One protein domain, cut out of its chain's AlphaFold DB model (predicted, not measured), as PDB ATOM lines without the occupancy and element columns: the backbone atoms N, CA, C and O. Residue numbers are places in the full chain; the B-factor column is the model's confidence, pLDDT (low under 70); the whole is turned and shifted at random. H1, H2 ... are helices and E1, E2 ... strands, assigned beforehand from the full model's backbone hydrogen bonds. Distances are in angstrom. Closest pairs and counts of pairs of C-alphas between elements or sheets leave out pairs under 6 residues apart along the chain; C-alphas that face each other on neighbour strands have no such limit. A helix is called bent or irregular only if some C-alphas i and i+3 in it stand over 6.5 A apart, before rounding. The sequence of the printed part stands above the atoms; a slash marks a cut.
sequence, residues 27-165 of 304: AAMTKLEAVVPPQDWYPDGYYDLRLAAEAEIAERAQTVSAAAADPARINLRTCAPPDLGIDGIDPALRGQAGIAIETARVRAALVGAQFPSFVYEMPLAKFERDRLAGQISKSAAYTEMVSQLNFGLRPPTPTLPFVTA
ATOM      1  N   ALA A  27      29.736   6.321  22.965       86.69
ATOM      2  CA  ALA A  27      28.503   5.841  22.350       86.69
ATOM      3  C   ALA A  27      27.787   4.800  23.223       86.69
ATOM      4  O   ALA A  27      26.558   4.691  23.168       86.69
ATOM      5  N   ALA A  28      28.518   4.056  24.060       86.81
ATOM      6  CA  ALA A  28      27.918   3.159  25.042       86.81
ATOM      7  C   ALA A  28      27.126   3.943  26.100       86.81
ATOM      8  O   ALA A  28      26.015   3.541  26.447       86.81
ATOM      9  N   MET A  29      27.631   5.101  26.540       87.50
ATOM     10  CA  MET A  29      26.918   5.976  27.479       87.50
ATOM     11  C   MET A  29      25.622   6.527  26.874       87.50
ATOM     12  O   MET A  29      24.589   6.505  27.537       87.50
ATOM     13  N   THR A  30      25.638   6.952  25.606       90.50
ATOM     14  CA  THR A  30      24.427   7.426  24.911       90.50
ATOM     15  C   THR A  30      23.367   6.330  24.784       90.50
ATOM     16  O   THR A  30      22.181   6.585  24.968       90.50
ATOM     17  N   LYS A  31      23.767   5.079  24.521       92.56
ATOM     18  CA  LYS A  31      22.822   3.948  24.477       92.56
ATOM     19  C   LYS A  31      22.157   3.697  25.833       92.56
ATOM     20  O   LYS A  31      20.991   3.314  25.871       92.56
ATOM     21  N   LEU A  32      22.876   3.923  26.932       93.88
ATOM     22  CA  LEU A  32      22.341   3.744  28.283       93.88
ATOM     23  C   LEU A  32      21.285   4.790  28.650       93.88
ATOM     24  O   LEU A  32      20.364   4.455  29.388       93.88
ATOM     25  N   GLU A  33      21.346   6.005  28.104       94.19
ATOM     26  CA  GLU A  33      20.325   7.041  28.341       94.19
ATOM     27  C   GLU A  33      18.930   6.601  27.880       94.19
ATOM     28  O   GLU A  33      17.936   6.887  28.545       94.19
ATOM     29  N   ALA A  34      18.848   5.834  26.789       93.12
ATOM     30  CA  ALA A  34      17.583   5.285  26.303       93.12
ATOM     31  C   ALA A  34      17.005   4.197  27.228       93.12
ATOM     32  O   ALA A  34      15.797   3.973  27.253       93.12
ATOM     33  N   VAL A  35      17.868   3.506  27.978       93.38
ATOM     34  CA  VAL A  35      17.505   2.385  28.861       93.38
ATOM     35  C   VAL A  35      17.272   2.853  30.302       93.38
ATOM     36  O   VAL A  35      16.555   2.205  31.073       93.38
ATOM     37  N   VAL A  36      17.899   3.963  30.687       95.50
ATOM     38  CA  VAL A  36      17.874   4.535  32.034       95.50
ATOM     39  C   VAL A  36      17.461   6.004  31.910       95.50
ATOM     40  O   VAL A  36      18.321   6.887  31.883       95.50
ATOM     41  N   PRO A  37      16.153   6.288  31.793       95.38
ATOM     42  CA  PRO A  37      15.676   7.657  31.678       95.38
ATOM     43  C   PRO A  37      15.862   8.418  33.001       95.38
ATOM     44  O   PRO A  37      15.757   7.813  34.077       95.38
ATOM     45  N   PRO A  38      16.105   9.741  32.948       96.94
ATOM     46  CA  PRO A  38      16.146  10.560  34.149       96.94
ATOM     47  C   PRO A  38      14.782  10.536  34.844       96.94
ATOM     48  O   PRO A  38      13.737  10.498  34.194       96.94
ATOM     49  N   GLN A  39      14.803  10.558  36.173       97.44
ATOM     50  CA  GLN A  39      13.604  10.622  36.999       97.44
ATOM     51  C   GLN A  39      13.444  12.033  37.567       97.44
ATOM     52  O   GLN A  39      14.430  12.687  37.903       97.44
ATOM     53  N   ASP A  40      12.203  12.485  37.713       97.62
ATOM     54  CA  ASP A  40      11.851  13.797  38.272       97.62
ATOM     55  C   ASP A  40      12.246  13.956  39.750       97.62
ATOM     56  O   ASP A  40      12.466  15.068  40.220       97.62
ATOM     57  N   TRP A  41      12.379  12.845  40.477       97.12
ATOM     58  CA  TRP A  41      12.805  12.801  41.879       97.12
ATOM     59  C   TRP A  41      14.321  12.628  42.077       97.12
ATOM     60  O   TRP A  41      14.773  12.515  43.220       97.12
ATOM     61  N   TYR A  42      15.123  12.577  41.008       98.00
ATOM     62  CA  TYR A  42      16.578  12.485  41.143       98.00
ATOM     63  C   TYR A  42      17.186  13.797  41.666       98.00
ATOM     64  O   TYR A  42      16.911  14.857  41.109       98.00
ATOM     65  N   PRO A  43      18.058  13.746  42.696       97.31
ATOM     66  CA  PRO A  43      18.838  14.908  43.107       97.31
ATOM     67  C   PRO A  43      19.775  15.402  41.997       97.31
ATOM     68  O   PRO A  43      20.227  14.620  41.153       97.31
ATOM     69  N   ASP A  44      20.147  16.681  42.057       95.94
ATOM     70  CA  ASP A  44      21.095  17.279  41.115       95.94
ATOM     71  C   ASP A  44      22.410  16.489  41.043       95.94
ATOM     72  O   ASP A  44      23.039  16.162  42.051       95.94
ATOM     73  N   GLY A  45      22.831  16.174  39.817       94.44
ATOM     74  CA  GLY A  45      24.049  15.410  39.541       94.44
ATOM     75  C   GLY A  45      23.951  13.902  39.801       94.44
ATOM     76  O   GLY A  45      24.884  13.184  39.435       94.44
ATOM     77  N   TYR A  46      22.846  13.394  40.365       97.06
ATOM     78  CA  TYR A  46      22.666  11.959  40.596       97.06
ATOM     79  C   TYR A  46      22.560  11.169  39.293       97.06
ATOM     80  O   TYR A  46      23.129  10.085  39.177       97.06
ATOM     81  N   TYR A  47      21.876  11.723  38.291       97.50
ATOM     82  CA  TYR A  47      21.666  11.038  37.017       97.50
ATOM     83  C   TYR A  47      22.985  10.667  36.315       97.50
ATOM     84  O   TYR A  47      23.117   9.570  35.772       97.50
ATOM     85  N   ASP A  48      24.013  11.514  36.421       95.94
ATOM     86  CA  ASP A  48      25.339  11.202  35.878       95.94
ATOM     87  C   ASP A  48      26.006  10.034  36.610       95.94
ATOM     88  O   ASP A  48      26.617   9.172  35.974       95.94
ATOM     89  N   LEU A  49      25.863   9.967  37.942       96.12
ATOM     90  CA  LEU A  49      26.329   8.828  38.742       96.12
ATOM     91  C   LEU A  49      25.579   7.556  38.349       96.12
ATOM     92  O   LEU A  49      26.175   6.483  38.266       96.12
ATOM     93  N   ARG A  50      24.274   7.682  38.095       97.31
ATOM     94  CA  ARG A  50      23.393   6.578  37.732       97.31
ATOM     95  C   ARG A  50      23.779   5.940  36.403       97.31
ATOM     96  O   ARG A  50      23.853   4.714  36.332       97.31
ATOM     97  N   LEU A  51      24.068   6.751  35.388       96.50
ATOM     98  CA  LEU A  51      24.535   6.271  34.085       96.50
ATOM     99  C   LEU A  51      25.964   5.729  34.144       96.50
ATOM    100  O   LEU A  51      26.239   4.680  33.567       96.50
ATOM    101  N   ALA A  52      26.864   6.394  34.877       94.69
ATOM    102  CA  ALA A  52      28.220   5.888  35.089       94.69
ATOM    103  C   ALA A  52      28.214   4.514  35.780       94.69
ATOM    104  O   ALA A  52      29.028   3.654  35.447       94.69
ATOM    105  N   ALA A  53      27.271   4.289  36.700       95.06
ATOM    106  CA  ALA A  53      27.100   3.014  37.386       95.06
ATOM    107  C   ALA A  53      26.634   1.910  36.433       95.06
ATOM    108  O   ALA A  53      27.194   0.819  36.469       95.06
ATOM    109  N   GLU A  54      25.663   2.182  35.556       95.50
ATOM    110  CA  GLU A  54      25.222   1.203  34.546       95.50
ATOM    111  C   GLU A  54      26.354   0.821  33.604       95.50
ATOM    112  O   GLU A  54      26.561  -0.359  33.345       95.50
ATOM    113  N   ALA A  55      27.123   1.801  33.132       94.06
ATOM    114  CA  ALA A  55      28.257   1.535  32.259       94.06
ATOM    115  C   ALA A  55      29.337   0.701  32.961       94.06
ATOM    116  O   ALA A  55      29.844  -0.259  32.388       94.06
ATOM    117  N   GLU A  56      29.666   1.024  34.214       92.31
ATOM    118  CA  GLU A  56      30.649   0.263  34.993       92.31
ATOM    119  C   GLU A  56      30.185  -1.179  35.254       92.31
ATOM    120  O   GLU A  56      30.964  -2.120  35.099       92.31
ATOM    121  N   ILE A  57      28.912  -1.378  35.605       91.62
ATOM    122  CA  ILE A  57      28.348  -2.714  35.818       91.62
ATOM    123  C   ILE A  57      28.247  -3.489  34.501       91.62
ATOM    124  O   ILE A  57      28.584  -4.671  34.487       91.62
ATOM    125  N   ALA A  58      27.862  -2.853  33.393       91.12
ATOM    126  CA  ALA A  58      27.796  -3.494  32.081       91.12
ATOM    127  C   ALA A  58      29.179  -3.970  31.603       91.12
ATOM    128  O   ALA A  58      29.306  -5.092  31.115       91.12
ATOM    129  N   GLU A  59      30.228  -3.165  31.799       87.94
ATOM    130  CA  GLU A  59      31.610  -3.546  31.476       87.94
ATOM    131  C   GLU A  59      32.116  -4.714  32.339       87.94
ATOM    132  O   GLU A  59      32.868  -5.560  31.855       87.94
ATOM    133  N   ARG A  60      31.705  -4.789  33.611       84.19
ATOM    134  CA  ARG A  60      32.093  -5.876  34.530       84.19
ATOM    135  C   ARG A  60      31.265  -7.141  34.368       84.19
ATOM    136  O   ARG A  60      31.784  -8.233  34.554       84.19
ATOM    137  N   ALA A  61      29.992  -7.033  34.011       77.19
ATOM    138  CA  ALA A  61      29.155  -8.199  33.745       77.19
ATOM    139  C   ALA A  61      29.701  -9.022  32.565       77.19
ATOM    140  O   ALA A  61      29.570 -10.241  32.550       77.19
ATOM    141  N   GLN A  62      30.391  -8.377  31.617       58.28
ATOM    142  CA  GLN A  62      31.108  -9.071  30.542       58.28
ATOM    143  C   GLN A  62      32.284  -9.921  31.051       58.28
ATOM    144  O   GLN A  62      32.649 -10.895  30.397       58.28
ATOM    145  N   THR A  63      32.877  -9.580  32.202       53.22
ATOM    146  CA  THR A  63      33.995 -10.331  32.796       53.22
ATOM    147  C   THR A  63      33.547 -11.315  33.876       53.22
ATOM    148  O   THR A  63      34.223 -12.315  34.112       53.22
ATOM    149  N   VAL A  64      32.390 -11.079  34.498       48.12
ATOM    150  CA  VAL A  64      31.801 -11.934  35.531       48.12
ATOM    151  C   VAL A  64      30.566 -12.628  34.956       48.12
ATOM    152  O   VAL A  64      29.441 -12.163  35.124       48.12
ATOM    153  N   SER A  65      30.772 -13.768  34.289       46.66
ATOM    154  CA  SER A  65      29.685 -14.720  34.021       46.66
ATOM    155  C   SER A  65      28.986 -15.018  35.346       46.66
ATOM    156  O   SER A  65      29.624 -15.535  36.263       46.66
ATOM    157  N   ALA A  66      27.708 -14.651  35.456       46.75
ATOM    158  CA  ALA A  66      26.905 -14.780  36.663       46.75
ATOM    159  C   ALA A  66      26.884 -16.235  37.152       46.75
ATOM    160  O   ALA A  66      26.057 -17.043  36.740       46.75
ATOM    161  N   ALA A  67      27.797 -16.570  38.059       45.16
ATOM    162  CA  ALA A  67      27.717 -17.771  38.867       45.16
ATOM    163  C   ALA A  67      26.665 -17.530  39.958       45.16
ATOM    164  O   ALA A  67      26.984 -17.391  41.138       45.16
ATOM    165  N   ALA A  68      25.394 -17.437  39.562       54.12
ATOM    166  CA  ALA A  68      24.330 -17.792  40.483       54.12
ATOM    167  C   ALA A  68      24.524 -19.286  40.764       54.12
ATOM    168  O   ALA A  68      24.364 -20.115  39.870       54.12
ATOM    169  N   ALA A  69      24.968 -19.620  41.977       58.78
ATOM    170  CA  ALA A  69      25.225 -21.004  42.376       58.78
ATOM    171  C   ALA A  69      23.961 -21.882  42.295       58.78
ATOM    172  O   ALA A  69      24.067 -23.105  42.244       58.78
ATOM    173  N   ASP A  70      22.785 -21.252  42.254       74.62
ATOM    174  CA  ASP A  70      21.494 -21.897  42.091       74.62
ATOM    175  C   ASP A  70      20.656 -21.146  41.035       74.62
ATOM    176  O   ASP A  70      20.270 -20.001  41.268       74.62
ATOM    177  N   PRO A  71      20.345 -21.748  39.874       76.62
ATOM    178  CA  PRO A  71      19.477 -21.121  38.880       76.62
ATOM    179  C   PRO A  71      18.029 -20.943  39.366       76.62
ATOM    180  O   PRO A  71      17.282 -20.208  38.729       76.62
ATOM    181  N   ALA A  72      17.615 -21.590  40.463       85.69
ATOM    182  CA  ALA A  72      16.279 -21.458  41.040       85.69
ATOM    183  C   ALA A  72      16.156 -20.303  42.048       85.69
ATOM    184  O   ALA A  72      15.034 -19.926  42.401       85.69
ATOM    185  N   ARG A  73      17.275 -19.724  42.509       86.19
ATOM    186  CA  ARG A  73      17.286 -18.665  43.524       86.19
ATOM    187  C   ARG A  73      18.319 -17.589  43.225       86.19
ATOM    188  O   ARG A  73      19.490 -17.865  42.997       86.19
ATOM    189  N   ILE A  74      17.909 -16.332  43.343       88.44
ATOM    190  CA  ILE A  74      18.799 -15.182  43.177       88.44
ATOM    191  C   ILE A  74      18.876 -14.413  44.471       88.44
ATOM    192  O   ILE A  74      17.889 -13.835  44.920       88.44
ATOM    193  N   ASN A  75      20.079 -14.345  45.029       90.00
ATOM    194  CA  ASN A  75      20.355 -13.435  46.120       90.00
ATOM    195  C   ASN A  75      20.690 -12.052  45.554       90.00
ATOM    196  O   ASN A  75      21.690 -11.866  44.858       90.00
ATOM    197  N   LEU A  76      19.846 -11.069  45.855       90.94
ATOM    198  CA  LEU A  76      20.097  -9.693  45.467       90.94
ATOM    199  C   LEU A  76      21.208  -9.067  46.286       90.94
ATOM    200  O   LEU A  76      21.740  -8.075  45.820       90.94
ATOM    201  N   ARG A  77      21.615  -9.591  47.443       88.88
ATOM    202  CA  ARG A  77      22.813  -9.111  48.143       88.88
ATOM    203  C   ARG A  77      24.063  -9.757  47.564       88.88
ATOM    204  O   ARG A  77      24.079 -10.934  47.225       88.88
ATOM    205  N   THR A  78      25.127  -8.968  47.468       83.12
ATOM    206  CA  THR A  78      26.464  -9.470  47.140       83.12
ATOM    207  C   THR A  78      27.351  -9.401  48.373       83.12
ATOM    208  O   THR A  78      27.348  -8.404  49.097       83.12
ATOM    209  N   CYS A  79      28.114 -10.466  48.592       77.81
ATOM    210  CA  CYS A  79      29.000 -10.612  49.744       77.81
ATOM    211  C   CYS A  79      30.347  -9.930  49.579       77.81
ATOM    212  O   CYS A  79      30.991  -9.563  50.556       77.81
ATOM    213  N   ALA A  80      30.742  -9.722  48.333       73.50
ATOM    214  CA  ALA A  80      31.891  -8.927  47.969       73.50
ATOM    215  C   ALA A  80      31.417  -7.981  46.868       73.50
ATOM    216  O   ALA A  80      31.631  -8.273  45.686       73.50
ATOM    217  N   PRO A  81      30.691  -6.892  47.208       72.31
ATOM    218  CA  PRO A  81      30.435  -5.867  46.212       72.31
ATOM    219  C   PRO A  81      31.795  -5.461  45.643       72.31
ATOM    220  O   PRO A  81      32.722  -5.242  46.431       72.31
ATOM    221  N   PRO A  82      31.954  -5.430  44.308       70.00
ATOM    222  CA  PRO A  82      33.215  -5.019  43.728       70.00
ATOM    223  C   PRO A  82      33.562  -3.653  44.309       70.00
ATOM    224  O   PRO A  82      32.722  -2.751  44.315       70.00
ATOM    225  N   ASP A  83      34.776  -3.521  44.840       75.00
ATOM    226  CA  ASP A  83      35.273  -2.217  45.242       75.00
ATOM    227  C   ASP A  83      35.470  -1.406  43.964       75.00
ATOM    228  O   ASP A  83      36.448  -1.559  43.224       75.00
ATOM    229  N   LEU A  84      34.456  -0.610  43.641       75.44
ATOM    230  CA  LEU A  84      34.487   0.251  42.473       75.44
ATOM    231  C   LEU A  84      35.374   1.468  42.710       75.44
ATOM    232  O   LEU A  84      35.562   2.225  41.768       75.44
ATOM    233  N   GLY A  85      35.948   1.644  43.909       68.31
ATOM    234  CA  GLY A  85      36.846   2.738  44.241       68.31
ATOM    235  C   GLY A  85      36.177   4.085  44.004       68.31
ATOM    236  O   GLY A  85      36.440   4.760  43.025       68.31
ATOM    237  N   ILE A  86      35.322   4.542  44.909       77.12
ATOM    238  CA  ILE A  86      34.668   5.866  44.804       77.12
ATOM    239  C   ILE A  86      35.620   7.046  45.103       77.12
ATOM    240  O   ILE A  86      35.195   8.133  45.512       77.12
ATOM    241  N   ASP A  87      36.918   6.827  44.908       76.62
ATOM    242  CA  ASP A  87      37.973   7.824  44.987       76.62
ATOM    243  C   ASP A  87      37.909   8.742  43.761       76.62
ATOM    244  O   ASP A  87      37.667   8.309  42.636       76.62
ATOM    245  N   GLY A  88      38.084  10.045  43.978       79.12
ATOM    246  CA  GLY A  88      37.928  11.064  42.932       79.12
ATOM    247  C   GLY A  88      36.489  11.549  42.720       79.12
ATOM    248  O   GLY A  88      36.299  12.643  42.191       79.12
ATOM    249  N   ILE A  89      35.478  10.821  43.211       86.62
ATOM    250  CA  ILE A  89      34.105  11.340  43.305       86.62
ATOM    251  C   ILE A  89      34.047  12.443  44.366       86.62
ATOM    252  O   ILE A  89      34.752  12.397  45.379       86.62
ATOM    253  N   ASP A  90      33.195  13.446  44.138       86.50
ATOM    254  CA  ASP A  90      32.941  14.477  45.135       86.50
ATOM    255  C   ASP A  90      32.503  13.849  46.471       86.50
ATOM    256  O   ASP A  90      31.570  13.038  46.475       86.50
ATOM    257  N   PRO A  91      33.137  14.196  47.610       87.19
ATOM    258  CA  PRO A  91      32.743  13.671  48.912       87.19
ATOM    259  C   PRO A  91      31.244  13.813  49.215       87.19
ATOM    260  O   PRO A  91      30.678  12.911  49.832       87.19
ATOM    261  N   ALA A  92      30.589  14.878  48.738       88.38
ATOM    262  CA  ALA A  92      29.151  15.091  48.914       88.38
ATOM    263  C   ALA A  92      28.291  14.090  48.117       88.38
ATOM    264  O   ALA A  92      27.197  13.727  48.542       88.38
ATOM    265  N   LEU A  93      28.801  13.599  46.984       91.88
ATOM    266  CA  LEU A  93      28.109  12.662  46.095       91.88
ATOM    267  C   LEU A  93      28.455  11.195  46.376       91.88
ATOM    268  O   LEU A  93      27.822  10.293  45.829       91.88
ATOM    269  N   ARG A  94      29.435  10.926  47.243       91.25
ATOM    270  CA  ARG A  94      29.938   9.571  47.507       91.25
ATOM    271  C   ARG A  94      28.848   8.606  47.989       91.25
ATOM    272  O   ARG A  94      28.794   7.466  47.531       91.25
ATOM    273  N   GLY A  95      27.962   9.062  48.877       92.00
ATOM    274  CA  GLY A  95      26.833   8.254  49.353       92.00
ATOM    275  C   GLY A  95      25.855   7.896  48.230       92.00
ATOM    276  O   GLY A  95      25.409   6.754  48.133       92.00
ATOM    277  N   GLN A  96      25.588   8.850  47.336       95.56
ATOM    278  CA  GLN A  96      24.710   8.653  46.187       95.56
ATOM    279  C   GLN A  96      25.338   7.725  45.140       95.56
ATOM    280  O   GLN A  96      24.657   6.841  44.624       95.56
ATOM    281  N   ALA A  97      26.644   7.845  44.881       95.06
ATOM    282  CA  ALA A  97      27.374   6.942  43.991       95.06
ATOM    283  C   ALA A  97      27.219   5.475  44.424       95.06
ATOM    284  O   ALA A  97      26.921   4.617  43.597       95.06
ATOM    285  N   GLY A  98      27.322   5.194  45.729       92.88
ATOM    286  CA  GLY A  98      27.076   3.854  46.265       92.88
ATOM    287  C   GLY A  98      25.660   3.334  45.984       92.88
ATOM    288  O   GLY A  98      25.495   2.158  45.674       92.88
ATOM    289  N   ILE A  99      24.639   4.197  46.040       95.56
ATOM    290  CA  ILE A  99      23.246   3.832  45.719       95.56
ATOM    291  C   ILE A  99      23.075   3.582  44.214       95.56
ATOM    292  O   ILE A  99      22.437   2.603  43.834       95.56
ATOM    293  N   ALA A 100      23.665   4.422  43.360       96.56
ATOM    294  CA  ALA A 100      23.643   4.251  41.905       96.56
ATOM    295  C   ALA A 100      24.270   2.913  41.475       96.56
ATOM    296  O   ALA A 100      23.667   2.160  40.713       96.56
ATOM    297  N   ILE A 101      25.448   2.594  42.020       94.12
ATOM    298  CA  ILE A 101      26.164   1.330  41.795       94.12
ATOM    299  C   ILE A 101      25.316   0.134  42.219       94.12
ATOM    300  O   ILE A 101      25.186  -0.840  41.479       94.12
ATOM    301  N   GLU A 102      24.726   0.209  43.410       93.06
ATOM    302  CA  GLU A 102      23.886  -0.858  43.940       93.06
ATOM    303  C   GLU A 102      22.656  -1.099  43.058       93.06
ATOM    304  O   GLU A 102      22.345  -2.240  42.724       93.06
ATOM    305  N   THR A 103      21.996  -0.023  42.633       96.00
ATOM    306  CA  THR A 103      20.807  -0.077  41.777       96.00
ATOM    307  C   THR A 103      21.142  -0.674  40.409       96.00
ATOM    308  O   THR A 103      20.444  -1.582  39.957       96.00
ATOM    309  N   ALA A 104      22.245  -0.246  39.784       95.62
ATOM    310  CA  ALA A 104      22.732  -0.817  38.526       95.62
ATOM    311  C   ALA A 104      23.067  -2.313  38.665       95.62
ATOM    312  O   ALA A 104      22.688  -3.121  37.819       95.62
ATOM    313  N   ARG A 105      23.709  -2.720  39.769       93.69
ATOM    314  CA  ARG A 105      24.023  -4.132  40.041       93.69
ATOM    315  C   ARG A 105      22.761  -4.977  40.201       93.69
ATOM    316  O   ARG A 105      22.687  -6.062  39.630       93.69
ATOM    317  N   VAL A 106      21.780  -4.503  40.971       93.44
ATOM    318  CA  VAL A 106      20.496  -5.198  41.148       93.44
ATOM    319  C   VAL A 106      19.775  -5.327  39.807       93.44
ATOM    320  O   VAL A 106      19.334  -6.424  39.469       93.44
ATOM    321  N   ARG A 107      19.716  -4.253  39.007       95.19
ATOM    322  CA  ARG A 107      19.143  -4.297  37.655       95.19
ATOM    323  C   ARG A 107      19.832  -5.346  36.791       95.19
ATOM    324  O   ARG A 107      19.156  -6.193  36.217       95.19
ATOM    325  N   ALA A 108      21.163  -5.320  36.728       92.69
ATOM    326  CA  ALA A 108      21.942  -6.265  35.938       92.69
ATOM    327  C   ALA A 108      21.715  -7.720  36.380       92.69
ATOM    328  O   ALA A 108      21.586  -8.596  35.528       92.69
ATOM    329  N   ALA A 109      21.601  -7.977  37.688       90.25
ATOM    330  CA  ALA A 109      21.280  -9.305  38.211       90.25
ATOM    331  C   ALA A 109      19.887  -9.781  37.762       90.25
ATOM    332  O   ALA A 109      19.746 -10.912  37.305       90.25
ATOM    333  N   LEU A 110      18.873  -8.914  37.836       92.38
ATOM    334  CA  LEU A 110      17.499  -9.235  37.428       92.38
ATOM    335  C   LEU A 110      17.377  -9.427  35.910       92.38
ATOM    336  O   LEU A 110      16.735 -10.374  35.459       92.38
ATOM    337  N   VAL A 111      18.050  -8.591  35.115       92.31
ATOM    338  CA  VAL A 111      18.122  -8.737  33.652       92.31
ATOM    339  C   VAL A 111      18.853 -10.023  33.262       92.31
ATOM    340  O   VAL A 111      18.362 -10.770  32.418       92.31
ATOM    341  N   GLY A 112      19.993 -10.323  33.893       88.94
ATOM    342  CA  GLY A 112      20.745 -11.561  33.656       88.94
ATOM    343  C   GLY A 112      19.943 -12.819  33.998       88.94
ATOM    344  O   GLY A 112      20.101 -13.857  33.362       88.94
ATOM    345  N   ALA A 113      19.018 -12.693  34.943       88.38
ATOM    346  CA  ALA A 113      18.056 -13.710  35.333       88.38
ATOM    347  C   ALA A 113      16.761 -13.731  34.519       88.38
ATOM    348  O   ALA A 113      15.816 -14.433  34.878       88.38
ATOM    349  N   GLN A 114      16.710 -12.951  33.440       90.69
ATOM    350  CA  GLN A 114      15.586 -12.897  32.513       90.69
ATOM    351  C   GLN A 114      14.271 -12.426  33.155       90.69
ATOM    352  O   GLN A 114      13.190 -12.750  32.660       90.69
ATOM    353  N   PHE A 115      14.331 -11.622  34.224       90.69
ATOM    354  CA  PHE A 115      13.133 -10.957  34.731       90.69
ATOM    355  C   PHE A 115      12.626  -9.958  33.682       90.69
ATOM    356  O   PHE A 115      13.391  -9.103  33.230       90.69
ATOM    357  N   PRO A 116      11.335 -10.001  33.310       92.38
ATOM    358  CA  PRO A 116      10.747  -8.966  32.475       92.38
ATOM    359  C   PRO A 116      10.800  -7.603  33.173       92.38
ATOM    360  O   PRO A 116      10.563  -7.511  34.378       92.38
ATOM    361  N   SER A 117      11.034  -6.529  32.417       93.12
ATOM    362  CA  SER A 117      11.141  -5.168  32.969       93.12
ATOM    363  C   SER A 117       9.921  -4.751  33.790       93.12
ATOM    364  O   SER A 117      10.069  -4.212  34.884       93.12
ATOM    365  N   PHE A 118       8.708  -5.088  33.348       92.56
ATOM    366  CA  PHE A 118       7.482  -4.764  34.088       92.56
ATOM    367  C   PHE A 118       7.407  -5.404  35.490       92.56
ATOM    368  O   PHE A 118       6.634  -4.927  36.318       92.56
ATOM    369  N   VAL A 119       8.188  -6.457  35.767       93.00
ATOM    370  CA  VAL A 119       8.246  -7.104  37.088       93.00
ATOM    371  C   VAL A 119       9.144  -6.322  38.044       93.00
ATOM    372  O   VAL A 119       8.797  -6.176  39.214       93.00
ATOM    373  N   TYR A 120      10.290  -5.818  37.574       94.38
ATOM    374  CA  TYR A 120      11.310  -5.258  38.463       94.38
ATOM    375  C   TYR A 120      11.461  -3.736  38.422       94.38
ATOM    376  O   TYR A 120      11.936  -3.177  39.407       94.38
ATOM    377  N   GLU A 121      11.086  -3.051  37.337       95.50
ATOM    378  CA  GLU A 121      11.376  -1.613  37.184       95.50
ATOM    379  C   GLU A 121      10.703  -0.782  38.292       95.50
ATOM    380  O   GLU A 121      11.334   0.094  38.876       95.50
ATOM    381  N   MET A 122       9.454  -1.098  38.665       96.00
ATOM    382  CA  MET A 122       8.751  -0.377  39.736       96.00
ATOM    383  C   MET A 122       9.333  -0.661  41.139       96.00
ATOM    384  O   MET A 122       9.650   0.312  41.832       96.00
ATOM    385  N   PRO A 123       9.541  -1.926  41.571       97.19
ATOM    386  CA  PRO A 123      10.239  -2.208  42.829       97.19
ATOM    387  C   PRO A 123      11.643  -1.601  42.904       97.19
ATOM    388  O   PRO A 123      12.028  -1.063  43.942       97.19
ATOM    389  N   LEU A 124      12.399  -1.636  41.802       97.00
ATOM    390  CA  LEU A 124      13.747  -1.079  41.738       97.00
ATOM    391  C   LEU A 124      13.742   0.452  41.840       97.00
ATOM    392  O   LEU A 124      14.540   1.014  42.587       97.00
ATOM    393  N   ALA A 125      12.822   1.131  41.149       97.44
ATOM    394  CA  ALA A 125      12.672   2.581  41.248       97.44
ATOM    395  C   ALA A 125      12.270   3.017  42.665       97.44
ATOM    396  O   ALA A 125      12.755   4.036  43.159       97.44
ATOM    397  N   LYS A 126      11.416   2.240  43.349       97.00
ATOM    398  CA  LYS A 126      11.081   2.484  44.758       97.00
ATOM    399  C   LYS A 126      12.302   2.291  45.661       97.00
ATOM    400  O   LYS A 126      12.605   3.176  46.456       97.00
ATOM    401  N   PHE A 127      13.026   1.181  45.494       97.25
ATOM    402  CA  PHE A 127      14.271   0.908  46.217       97.25
ATOM    403  C   PHE A 127      15.253   2.077  46.088       97.25
ATOM    404  O   PHE A 127      15.757   2.581  47.089       97.25
ATOM    405  N   GLU A 128      15.499   2.537  44.866       98.00
ATOM    406  CA  GLU A 128      16.421   3.633  44.589       98.00
ATOM    407  C   GLU A 128      15.963   4.946  45.245       98.00
ATOM    408  O   GLU A 128      16.751   5.602  45.932       98.00
ATOM    409  N   ARG A 129      14.677   5.293  45.114       97.94
ATOM    410  CA  ARG A 129      14.086   6.508  45.693       97.94
ATOM    411  C   ARG A 129      14.193   6.548  47.211       97.94
ATOM    412  O   ARG A 129      14.671   7.539  47.761       97.94
ATOM    413  N   ASP A 130      13.798   5.478  47.890       97.19
ATOM    414  CA  ASP A 130      13.788   5.446  49.355       97.19
ATOM    415  C   ASP A 130      15.212   5.475  49.929       97.19
ATOM    416  O   ASP A 130      15.468   6.066  50.985       97.19
ATOM    417  N   ARG A 131      16.166   4.862  49.211       97.06
ATOM    418  CA  ARG A 131      17.593   4.898  49.546       97.06
ATOM    419  C   ARG A 131      18.172   6.299  49.375       97.06
ATOM    420  O   ARG A 131      18.914   6.731  50.255       97.06
ATOM    421  N   LEU A 132      17.834   7.006  48.294       96.81
ATOM    422  CA  LEU A 132      18.261   8.395  48.076       96.81
ATOM    423  C   LEU A 132      17.646   9.362  49.084       96.81
ATOM    424  O   LEU A 132      18.336  10.257  49.564       96.81
ATOM    425  N   ALA A 133      16.384   9.150  49.455       96.62
ATOM    426  CA  ALA A 133      15.707   9.943  50.472       96.62
ATOM    427  C   ALA A 133      16.234   9.676  51.897       96.62
ATOM    428  O   ALA A 133      15.851  10.375  52.833       96.62
ATOM    429  N   GLY A 134      17.081   8.653  52.086       94.31
ATOM    430  CA  GLY A 134      17.600   8.259  53.398       94.31
ATOM    431  C   GLY A 134      16.521   7.741  54.355       94.31
ATOM    432  O   GLY A 134      16.754   7.683  55.559       94.31
ATOM    433  N   GLN A 135      15.344   7.372  53.839       90.62
ATOM    434  CA  GLN A 135      14.175   6.997  54.641       90.62
ATOM    435  C   GLN A 135      14.297   5.595  55.239       90.62
ATOM    436  O   GLN A 135      13.723   5.317  56.291       90.62
ATOM    437  N   ILE A 136      15.046   4.708  54.576       93.06
ATOM    438  CA  ILE A 136      15.178   3.307  54.973       93.06
ATOM    439  C   ILE A 136      16.633   2.834  54.957       93.06
ATOM    440  O   ILE A 136      17.465   3.216  54.122       93.06
ATOM    441  N   SER A 137      16.949   1.938  55.893       94.44
ATOM    442  CA  SER A 137      18.247   1.267  55.925       94.44
ATOM    443  C   SER A 137      18.438   0.394  54.678       94.44
ATOM    444  O   SER A 137      17.475  -0.032  54.039       94.44
ATOM    445  N   LYS A 138      19.695   0.089  54.330       92.25
ATOM    446  CA  LYS A 138      20.014  -0.761  53.167       92.25
ATOM    447  C   LYS A 138      19.326  -2.119  53.290       92.25
ATOM    448  O   LYS A 138      18.745  -2.601  52.328       92.25
ATOM    449  N   SER A 139      19.365  -2.693  54.492       92.75
ATOM    450  CA  SER A 139      18.758  -3.988  54.783       92.75
ATOM    451  C   SER A 139      17.237  -3.964  54.595       92.75
ATOM    452  O   SER A 139      16.700  -4.818  53.897       92.75
ATOM    453  N   ALA A 140      16.561  -2.939  55.131       94.88
ATOM    454  CA  ALA A 140      15.114  -2.785  54.996       94.88
ATOM    455  C   ALA A 140      14.676  -2.605  53.532       94.88
ATOM    456  O   ALA A 140      13.718  -3.243  53.107       94.88
ATOM    457  N   ALA A 141      15.421  -1.814  52.749       94.94
ATOM    458  CA  ALA A 141      15.156  -1.618  51.322       94.94
ATOM    459  C   ALA A 141      15.205  -2.929  50.530       94.94
ATOM    460  O   ALA A 141      14.350  -3.185  49.685       94.94
ATOM    461  N   TYR A 142      16.184  -3.785  50.831       94.75
ATOM    462  CA  TYR A 142      16.260  -5.109  50.225       94.75
ATOM    463  C   TYR A 142      15.088  -6.000  50.613       94.75
ATOM    464  O   TYR A 142      14.499  -6.624  49.737       94.75
ATOM    465  N   THR A 143      14.740  -6.056  51.900       95.19
ATOM    466  CA  THR A 143      13.607  -6.860  52.377       95.19
ATOM    467  C   THR A 143      12.308  -6.452  51.685       95.19
ATOM    468  O   THR A 143      11.546  -7.311  51.242       95.19
ATOM    469  N   GLU A 144      12.071  -5.148  51.542       96.12
ATOM    470  CA  GLU A 144      10.895  -4.639  50.846       96.12
ATOM    471  C   GLU A 144      10.911  -5.001  49.353       96.12
ATOM    472  O   GLU A 144       9.929  -5.546  48.850       96.12
ATOM    473  N   MET A 145      12.026  -4.769  48.656       96.06
ATOM    474  CA  MET A 145      12.151  -5.091  47.231       96.06
ATOM    475  C   MET A 145      11.972  -6.594  46.966       96.06
ATOM    476  O   MET A 145      11.246  -6.969  46.049       96.06
ATOM    477  N   VAL A 146      12.569  -7.464  47.788       95.50
ATOM    478  CA  VAL A 146      12.391  -8.924  47.705       95.50
ATOM    479  C   VAL A 146      10.927  -9.314  47.886       95.50
ATOM    480  O   VAL A 146      10.409 -10.126  47.119       95.50
ATOM    481  N   SER A 147      10.246  -8.723  48.870       95.19
ATOM    482  CA  SER A 147       8.819  -8.958  49.105       95.19
ATOM    483  C   SER A 147       7.979  -8.585  47.878       95.19
ATOM    484  O   SER A 147       7.153  -9.381  47.430       95.19
ATOM    485  N   GLN A 148       8.234  -7.417  47.281       94.25
ATOM    486  CA  GLN A 148       7.519  -6.948  46.089       94.25
ATOM    487  C   GLN A 148       7.790  -7.820  44.859       94.25
ATOM    488  O   GLN A 148       6.846  -8.199  44.166       94.25
ATOM    489  N   LEU A 149       9.053  -8.185  44.613       93.38
ATOM    490  CA  LEU A 149       9.430  -9.057  43.499       93.38
ATOM    491  C   LEU A 149       8.753 -10.424  43.631       93.38
ATOM    492  O   LEU A 149       8.057 -10.842  42.712       93.38
ATOM    493  N   ASN A 150       8.852 -11.073  44.795       92.44
ATOM    494  CA  ASN A 150       8.237 -12.383  45.029       92.44
ATOM    495  C   ASN A 150       6.702 -12.338  45.046       92.44
ATOM    496  O   ASN A 150       6.056 -13.321  44.682       92.44
ATOM    497  N   PHE A 151       6.091 -11.215  45.435       88.38
ATOM    498  CA  PHE A 151       4.647 -11.028  45.288       88.38
ATOM    499  C   PHE A 151       4.235 -10.989  43.809       88.38
ATOM    500  O   PHE A 151       3.226 -11.594  43.443       88.38
ATOM    501  N   GLY A 152       5.036 -10.333  42.963       77.88
ATOM    502  CA  GLY A 152       4.849 -10.282  41.512       77.88
ATOM    503  C   GLY A 152       5.060 -11.621  40.796       77.88
ATOM    504  O   GLY A 152       4.534 -11.798  39.704       77.88
ATOM    505  N   LEU A 153       5.755 -12.584  41.418       78.88
ATOM    506  CA  LEU A 153       5.972 -13.937  40.875       78.88
ATOM    507  C   LEU A 153       4.750 -14.867  40.983       78.88
ATOM    508  O   LEU A 153       4.813 -16.028  40.569       78.88
ATOM    509  N   ARG A 154       3.627 -14.393  41.538       73.69
ATOM    510  CA  ARG A 154       2.368 -15.155  41.533       73.69
ATOM    511  C   ARG A 154       1.925 -15.420  40.078       73.69
ATOM    512  O   ARG A 154       2.257 -14.633  39.196       73.69
ATOM    513  N   PRO A 155       1.207 -16.528  39.796       59.62
ATOM    514  CA  PRO A 155       0.885 -16.950  38.427       59.62
ATOM    515  C   PRO A 155       0.349 -15.787  37.573       59.62
ATOM    516  O   PRO A 155      -0.528 -15.069  38.062       59.62
ATOM    517  N   PRO A 156       0.855 -15.586  36.334       57.84
ATOM    518  CA  PRO A 156       1.303 -16.632  35.406       57.84
ATOM    519  C   PRO A 156       2.819 -16.714  35.094       57.84
ATOM    520  O   PRO A 156       3.168 -17.281  34.061       57.84
ATOM    521  N   THR A 157       3.738 -16.227  35.940       62.62
ATOM    522  CA  THR A 157       5.204 -16.316  35.683       62.62
ATOM    523  C   THR A 157       5.959 -17.334  36.570       62.62
ATOM    524  O   THR A 157       6.934 -16.958  37.221       62.62
ATOM    525  N   PRO A 158       5.569 -18.628  36.629       63.00
ATOM    526  CA  PRO A 158       6.161 -19.615  37.543       63.00
ATOM    527  C   PRO A 158       7.595 -20.049  37.185       63.00
ATOM    528  O   PRO A 158       8.172 -20.867  37.892       63.00
ATOM    529  N   THR A 159       8.169 -19.549  36.087       83.25
ATOM    530  CA  THR A 159       9.517 -19.915  35.618       83.25
ATOM    531  C   THR A 159      10.623 -18.987  36.110       83.25
ATOM    532  O   THR A 159      11.789 -19.262  35.843       83.25
ATOM    533  N   LEU A 160      10.291 -17.882  36.781       86.44
ATOM    534  CA  LEU A 160      11.300 -16.963  37.306       86.44
ATOM    535  C   LEU A 160      11.863 -17.486  38.635       86.44
ATOM    536  O   LEU A 160      11.107 -18.028  39.447       86.44
ATOM    537  N   PRO A 161      13.172 -17.322  38.881       89.19
ATOM    538  CA  PRO A 161      13.789 -17.792  40.110       89.19
ATOM    539  C   PRO A 161      13.295 -16.997  41.316       89.19
ATOM    540  O   PRO A 161      12.969 -15.812  41.226       89.19
ATOM    541  N   PHE A 162      13.272 -17.653  42.471       90.88
ATOM    542  CA  PHE A 162      12.895 -17.015  43.721       90.88
ATOM    543  C   PHE A 162      13.946 -15.980  44.125       90.88
ATOM    544  O   PHE A 162      15.150 -16.245  44.083       90.88
ATOM    545  N   VAL A 163      13.506 -14.796  44.536       91.31
ATOM    546  CA  VAL A 163      14.413 -13.710  44.903       91.31
ATOM    547  C   VAL A 163      14.633 -13.721  46.410       91.31
ATOM    548  O   VAL A 163      13.680 -13.830  47.180       91.31
ATOM    549  N   THR A 164      15.875 -13.568  46.858       92.62
ATOM    550  CA  THR A 164      16.199 -13.389  48.275       92.62
ATOM    551  C   THR A 164      17.164 -12.233  48.506       92.62
ATOM    552  O   THR A 164      17.681 -11.627  47.568       92.62
ATOM    553  N   ALA A 165      17.369 -11.880  49.772       90.12
ATOM    554  CA  ALA A 165      18.350 -10.885  50.196       90.12
ATOM    555  C   ALA A 165      19.032 -11.342  51.486       90.12
ATOM    556  O   ALA A 165      19.138 -10.578  52.447       90.12
TER     557      ALA A 165
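AT A GLANCE: This is residues 27 to 165 of the 304 residues of an uncharacterized protein of Sphingopyxis sp. QXT-31 (UniProt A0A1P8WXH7). Five helices follow one another in space, each packed on the one before: H3, H4 and H5 fold back and forth at shallow tilts, H2 crosses H3, and H1 crosses H2 on the far side. A small ribbon of two short parallel strands, E1 and E2, sits with E2 beside H5. The 139 printed residues run H1 H2 E1 H3 H4 H5 E2, mostly helix. The whole is compact, with a radius of gyration of the C-alphas of 14.8 A and spans of 44 by 34 by 30 A.

HOW THE PARTS SIT: H1, residues 27 to 35, touches H2, residues 46 to 61, with residues 51 to 55 of H2 alone; the closest C-alphas, Met 29 and Ala 55, are 6.7 A apart, at a steep tilt of 69 degrees, only just short of about perpendicular. H2 touches H3, residues 94 to 112, at a steep tilt of 45 degrees, the same way; the C-alphas of Arg 50 and Ala 100 come closest, 4.8 A. H3 and H4, residues 117 to 132, form a helical hairpin at 14 degrees, closest at C-alphas 103 and 128, 6.4 A. H4 and H5, residues 138 to 152, form another at 20 degrees, closest at C-alphas 123 and 145, 5.6 A. H3 and H5 are apart. E1, residues 73 to 75, and E2, residues 162 to 164, are parallel neighbours, with N 74 and O 162 at 2.9 A, within hydrogen-bond range. With H3, H4 and H5 between them they make a strand-helix-strand unit, two parallel neighbour strands joined through helices. The closest C-alphas of H5 and E2, Val 146 and Thr 164, are 5.9 A apart. Every O i to N i+4 pair is within hydrogen-bond range in H2, H3 and H5, against 3 of 5 in H1 and 10 of 12 in H4.

IN THESE COORDINATES: H1 begins at C-alpha 27, (28.503, 5.841, 22.350), and is 13.2 A long; H2 is 22.3 A, E1 6.6 A and H3 26.9 A. H4, 21.5 A, is irregular: C-alphas 119 and 122 are 7.2 A apart. H5 is 21.4 A and E2, 6.7 A, ends at C-alpha 164, (16.199, -13.389, 48.275).

THE WHOLE: The C-alphas of Gly 88 and Pro 155 are farthest apart, 46.7 A. The printed part has no cut. The links H2 to E1 and E1 to H3 are long. Low confidence, pLDDT under 70, falls on residues 62 to 69, 85 and 155 to 158.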